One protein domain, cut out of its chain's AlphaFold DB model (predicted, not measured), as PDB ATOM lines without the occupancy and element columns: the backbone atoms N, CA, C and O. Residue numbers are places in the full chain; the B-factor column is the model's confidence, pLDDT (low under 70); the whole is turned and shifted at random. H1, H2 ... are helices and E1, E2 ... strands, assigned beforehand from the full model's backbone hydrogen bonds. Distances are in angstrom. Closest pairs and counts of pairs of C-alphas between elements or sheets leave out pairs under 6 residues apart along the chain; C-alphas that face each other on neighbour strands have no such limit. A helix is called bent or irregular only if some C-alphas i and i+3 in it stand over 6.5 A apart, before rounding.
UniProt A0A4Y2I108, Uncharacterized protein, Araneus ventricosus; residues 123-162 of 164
ATOM      1  N   MET A 123      24.569  52.006 -31.891       90.75
ATOM      2  CA  MET A 123      24.794  52.082 -30.449       90.75
ATOM      3  C   MET A 123      25.642  50.895 -29.980       90.75
ATOM      4  O   MET A 123      25.604  49.822 -30.584       90.75
ATOM      5  N   ALA A 124      26.414  51.082 -28.909       92.50
ATOM      6  CA  ALA A 124      27.121  49.991 -28.243       92.50
ATOM      7  C   ALA A 124      26.225  49.380 -27.156       92.50
ATOM      8  O   ALA A 124      25.639  50.109 -26.360       92.50
ATOM      9  N   VAL A 125      26.125  48.052 -27.126       92.81
ATOM     10  CA  VAL A 125      25.309  47.296 -26.170       92.81
ATOM     11  C   VAL A 125      26.192  46.276 -25.470       92.81
ATOM     12  O   VAL A 125      26.812  45.441 -26.125       92.81
ATOM     13  N   GLN A 126      26.227  46.323 -24.139       95.00
ATOM     14  CA  GLN A 126      26.813  45.270 -23.317       95.00
ATOM     15  C   GLN A 126      25.702  44.300 -22.905       95.00
ATOM     16  O   GLN A 126      24.814  44.656 -22.133       95.00
ATOM     17  N   TYR A 127      25.738  43.081 -23.436       93.50
ATOM     18  CA  TYR A 127      24.761  42.035 -23.150       93.50
ATOM     19  C   TYR A 127      25.394  40.979 -22.253       93.50
ATOM     20  O   TYR A 127      26.441  40.438 -22.602       93.50
ATOM     21  N   SER A 128      24.779  40.695 -21.105       91.88
ATOM     22  CA  SER A 128      25.264  39.670 -20.176       91.88
ATOM     23  C   SER A 128      24.177  38.646 -19.878       91.88
ATOM     24  O   SER A 128      23.033  39.026 -19.645       91.88
ATOM     25  N   VAL A 129      24.545  37.364 -19.858       91.38
ATOM     26  CA  VAL A 129      23.667  36.240 -19.492       91.38
ATOM     27  C   VAL A 129      24.348  35.438 -18.404       91.38
ATOM     28  O   VAL A 129      25.535  35.125 -18.510       91.38
ATOM     29  N   TRP A 130      23.591  35.085 -17.373       91.25
ATOM     30  CA  TRP A 130      24.045  34.205 -16.310       91.25
ATOM     31  C   TRP A 130      22.984  33.164 -15.966       91.25
ATOM     32  O   TRP A 130      21.795  33.371 -16.203       91.25
ATOM     33  N   MET A 131      23.425  32.037 -15.413       90.38
ATOM     34  CA  MET A 131      22.557  30.958 -14.943       90.38
ATOM     35  C   MET A 131      22.822  30.657 -13.465       90.38
ATOM     36  O   MET A 131      23.979  30.537 -13.051       90.38
ATOM     37  N   GLY A 132      21.736  30.488 -12.704       86.31
ATOM     38  CA  GLY A 132      21.737  30.170 -11.273       86.31
ATOM     39  C   GLY A 132      21.381  31.353 -10.366       86.31
ATOM     40  O   GLY A 132      21.590  32.512 -10.726       86.31
ATOM     41  N   ASP A 133      20.869  31.040  -9.170       82.38
ATOM     42  CA  ASP A 133      20.511  32.020  -8.126       82.38
ATOM     43  C   ASP A 133      21.740  32.759  -7.569       82.38
ATOM     44  O   ASP A 133      21.670  33.908  -7.135       82.38
ATOM     45  N   LYS A 134      22.895  32.091  -7.617       81.38
ATOM     46  CA  LYS A 134      24.230  32.692  -7.560       81.38
ATOM     47  C   LYS A 134      24.804  32.589  -8.971       81.38
ATOM     48  O   LYS A 134      24.548  31.588  -9.637       81.38
ATOM     49  N   ILE A 135      25.541  33.604  -9.436       74.19
ATOM     50  CA  ILE A 135      26.146  33.630 -10.782       74.19
ATOM     51  C   ILE A 135      27.160  32.479 -10.883       74.19
ATOM     52  O   ILE A 135      28.340  32.646 -10.593       74.19
ATOM     53  N   ASN A 136      26.680  31.295 -11.256       76.00
ATOM     54  CA  ASN A 136      27.486  30.081 -11.353       76.00
ATOM     55  C   ASN A 136      28.176  30.015 -12.718       76.00
ATOM     56  O   ASN A 136      29.307  29.556 -12.839       76.00
ATOM     57  N   VAL A 137      27.491  30.511 -13.750       81.81
ATOM     58  CA  VAL A 137      28.015  30.688 -15.103       81.81
ATOM     59  C   VAL A 137      27.535  32.043 -15.590       81.81
ATOM     60  O   VAL A 137      26.336  32.304 -15.547       81.81
ATOM     61  N   GLY A 138      28.451  32.895 -16.041       86.31
ATOM     62  CA  GLY A 138      28.145  34.220 -16.568       86.31
ATOM     63  C   GLY A 138      28.982  34.518 -17.803       86.31
ATOM     64  O   GLY A 138      30.152  34.137 -17.878       86.31
ATOM     65  N   ARG A 139      28.382  35.185 -18.784       89.94
ATOM     66  CA  ARG A 139      29.064  35.674 -19.981       89.94
ATOM     67  C   ARG A 139      28.586  37.061 -20.331       89.94
ATOM     68  O   ARG A 139      27.426  37.395 -20.105       89.94
ATOM     69  N   THR A 140      29.486  37.822 -20.934       92.81
ATOM     70  CA  THR A 140      29.241  39.190 -21.366       92.81
ATOM     71  C   THR A 140      29.810  39.388 -22.763       92.81
ATOM     72  O   THR A 140      30.954  39.025 -23.029       92.81
ATOM     73  N   TRP A 141      29.023  40.007 -23.638       93.44
ATOM     74  CA  TRP A 141      29.407  40.399 -24.989       93.44
ATOM     75  C   TRP A 141      29.212  41.900 -25.171       93.44
ATOM     76  O   TRP A 141      28.251  42.476 -24.663       93.44
ATOM     77  N   LEU A 142      30.107  42.525 -25.935       93.44
ATOM     78  CA  LEU A 142      29.976  43.913 -26.367       93.44
ATOM     79  C   LEU A 142      29.644  43.938 -27.862       93.44
ATOM     80  O   LEU A 142      30.418  43.452 -28.682       93.44
ATOM     81  N   LEU A 143      28.488  44.497 -28.213       90.19
ATOM     82  CA  LEU A 143      27.934  44.478 -29.566       90.19
ATOM     83  C   LEU A 143      27.739  45.901 -30.075       90.19
ATOM     84  O   LEU A 143      27.360  46.797 -29.321       90.19
ATOM     85  N   ARG A 144      27.925  46.100 -31.380       89.69
ATOM     86  CA  ARG A 144      27.456  47.302 -32.076       89.69
ATOM     87  C   ARG A 144      26.140  46.985 -32.772       89.69
ATOM     88  O   ARG A 144      26.110  46.178 -33.693       89.69
ATOM     89  N   MET A 145      25.072  47.628 -32.321       88.12
ATOM     90  CA  MET A 145      23.701  47.424 -32.791       88.12
ATOM     91  C   MET A 145      23.187  48.681 -33.485       88.12
ATOM     92  O   MET A 145      23.733  49.768 -33.291       88.12
ATOM     93  N   ARG A 146      22.128  48.570 -34.286       86.31
ATOM     94  CA  ARG A 146      21.444  49.760 -34.807       86.31
ATOM     95  C   ARG A 146      20.667  50.427 -33.674       86.31
ATOM     96  O   ARG A 146      20.209  49.766 -32.744       86.31
ATOM     97  N   VAL A 147      20.524  51.746 -33.738       82.25
ATOM     98  CA  VAL A 147      19.586  52.451 -32.856       82.25
ATOM     99  C   VAL A 147      18.176  51.919 -33.148       82.25
ATOM    100  O   VAL A 147      17.839  51.695 -34.307       82.25
ATOM    101  N   ASN A 148      17.384  51.698 -32.093       82.44
ATOM    102  CA  ASN A 148      16.075  51.022 -32.102       82.44
ATOM    103  C   ASN A 148      16.099  49.495 -32.289       82.44
ATOM    104  O   ASN A 148      15.031  48.895 -32.395       82.44
ATOM    105  N   SER A 149      17.274  48.855 -32.283       85.31
ATOM    106  CA  SER A 149      17.337  47.393 -32.232       85.31
ATOM    107  C   SER A 149      16.686  46.837 -30.968       85.31
ATOM    108  O   SER A 149      16.829  47.395 -29.876       85.31
ATOM    109  N   THR A 150      15.988  45.714 -31.108       88.81
ATOM    110  CA  THR A 150      15.298  45.061 -29.988       88.81
ATOM    111  C   THR A 150      16.240  44.156 -29.193       88.81
ATOM    112  O   THR A 150      17.264  43.696 -29.697       88.81
ATOM    113  N   ILE A 151      15.876  43.832 -27.946       90.69
ATOM    114  CA  ILE A 151      16.603  42.822 -27.150       90.69
ATOM    115  C   ILE A 151      16.607  41.458 -27.862       90.69
ATOM    116  O   ILE A 151      17.585  40.717 -27.764       90.69
ATOM    117  N   TYR A 152      15.548  41.138 -28.614       90.56
ATOM    118  CA  TYR A 152      15.501  39.932 -29.439       90.56
ATOM    119  C   TYR A 152      16.613  39.938 -30.496       90.56
ATOM    120  O   TYR A 152      17.387  38.990 -30.561       90.56
ATOM    121  N   GLU A 153      16.776  41.033 -31.247       90.50
ATOM    122  CA  GLU A 153      17.861  41.169 -32.232       90.50
ATOM    123  C   GLU A 153      19.251  41.093 -31.589       90.50
ATOM    124  O   GLU A 153      20.167  40.499 -32.156       90.50
ATOM    125  N   VAL A 154      19.425  41.677 -30.396       91.75
ATOM    126  CA  VAL A 154      20.670  41.557 -29.617       91.75
ATOM    127  C   VAL A 154      20.964  40.088 -29.318       91.75
ATOM    128  O   VAL A 154      22.071  39.616 -29.571       91.75
ATOM    129  N   THR A 155      19.964  39.364 -28.817       92.69
ATOM    130  CA  THR A 155      20.085  37.948 -28.445       92.69
ATOM    131  C   THR A 155      20.368  37.081 -29.671       92.69
ATOM    132  O   THR A 155      21.260  36.238 -29.640       92.69
ATOM    133  N   GLU A 156      19.674  37.333 -30.782       92.56
ATOM    134  CA  GLU A 156      19.878  36.632 -32.050       92.56
ATOM    135  C   GLU A 156      21.290  36.874 -32.614       92.56
ATOM    136  O   GLU A 156      21.941  35.947 -33.098       92.56
ATOM    137  N   ASN A 157      21.809  38.101 -32.512       89.12
ATOM    138  CA  ASN A 157      23.177  38.414 -32.929       89.12
ATOM    139  C   ASN A 157      24.224  37.734 -32.042       89.12
ATOM    140  O   ASN A 157      25.213  37.224 -32.566       89.12
ATOM    141  N   VAL A 158      24.013  37.680 -30.724       92.06
ATOM    142  CA  VAL A 158      24.899  36.935 -29.813       92.06
ATOM    143  C   VAL A 158      24.894  35.451 -30.150       92.06
ATOM    144  O   VAL A 158      25.969  34.870 -30.262       92.06
ATOM    145  N   ALA A 159      23.721  34.863 -30.396       90.06
ATOM    146  CA  ALA A 159      23.591  33.456 -30.768       90.06
ATOM    147  C   ALA A 159      24.345  33.109 -32.066       90.06
ATOM    148  O   ALA A 159      24.864  32.008 -32.196       90.06
ATOM    149  N   LYS A 160      24.460  34.050 -33.013       88.75
ATOM    150  CA  LYS A 160      25.262  33.878 -34.241       88.75
ATOM    151  C   LYS A 160      26.776  33.999 -34.004       88.75
ATOM    152  O   LYS A 160      27.557  33.460 -34.785       88.75
ATOM    153  N   ILE A 161      27.202  34.753 -32.986       87.69
ATOM    154  CA  ILE A 161      28.621  35.009 -32.677       87.69
ATOM    155  C   ILE A 161      29.185  33.952 -31.723       87.69
ATOM    156  O   ILE A 161      30.372  33.625 -31.817       87.69
ATOM    157  N   ASP A 162      28.376  33.429 -30.801       85.38
ATOM    158  CA  ASP A 162      28.801  32.374 -29.884       85.38
ATOM    159  C   ASP A 162      28.976  31.061 -30.661       85.38
ATOM    160  O   ASP A 162      28.017  30.402 -31.043       85.38
TER     161      ASP A 162
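What this domain is: This is residues 123 to 162 of the 164 residues of an uncharacterized protein of Araneus ventricosus (UniProt A0A4Y2I108). A long hairpin of two strands, E1 and E2, makes a narrow ribbon, and one short helix, H1, crosses over one of its faces, nearer to E2 than to E1. The ribbon makes the longest axis, with its turn at residues 132 to 136 at one end; at the other end, residues 147 to 150 fold back from E2 into the helix. Here 40 residues are printed, with two named strands and one named helix in the order E1, E2, H1; the sheet's order is E1 - E2, antiparallel, and the class is mixed, helices and strands. The whole is only just loose, close to compact, with a radius of gyration of the C-alphas of 11.1 A, and it is elongated, spanning 32 by 17 by 15 A.

How they stand to each other: Begin with the sheet, where E1, residues 123 to 131, and E2, residues 137 to 146, are antiparallel neighbours and form a hairpin. The angle between their N-to-C directions is 159 degrees. Look at the C-alphas that face each other: 124 and 144 are 4.7 A apart near one end, and 130 and 138 are 4.1 A apart near the other. Between the strands, N 127 and O 141 are within hydrogen-bond range at 2.9 A, and so are N 143 and O 125 at 2.8 A. Now move outward to H1, residues 151 to 161. Its closest C-alphas with E2 are those of Val 154 and Met 145, 7.3 A apart, and the two centres are 8.8 A apart. With E1 the closest C-alphas are those of Val 154 and Tyr 127, 7.7 A apart, and the centres are 9.9 A apart. Within 10 A, H1 makes 16 pairs of C-alphas with E2 and 9 with E1. Every O i to N i+4 pair inside H1 is within hydrogen-bond range.

Where its parts are: Find C-alpha 123 at (24.794, 52.082, -30.449); from there E1 runs 26.3 A to C-alpha 131 at (22.557, 30.958, -14.943). E2, the longest strand with 10 residues, starts at Val 137 and covers 28.2 A to Arg 146. H1 begins at Ile 151 and measures 15.4 A to Ile 161, whose C-alpha is at (28.621, 35.009, -32.677); it is not bent.

The domain as a whole: The two C-alphas farthest apart are those of Lys 134 and Val 147, at 32.4 A. From Met 123 to Asp 162 the C-alphas are 20.1 A apart. The printed part has no cut. Both links are tight: five residues between E1 and E2, and four between E2 and H1. The mean pLDDT of the printed part is 88.6, and no printed residue is under 70.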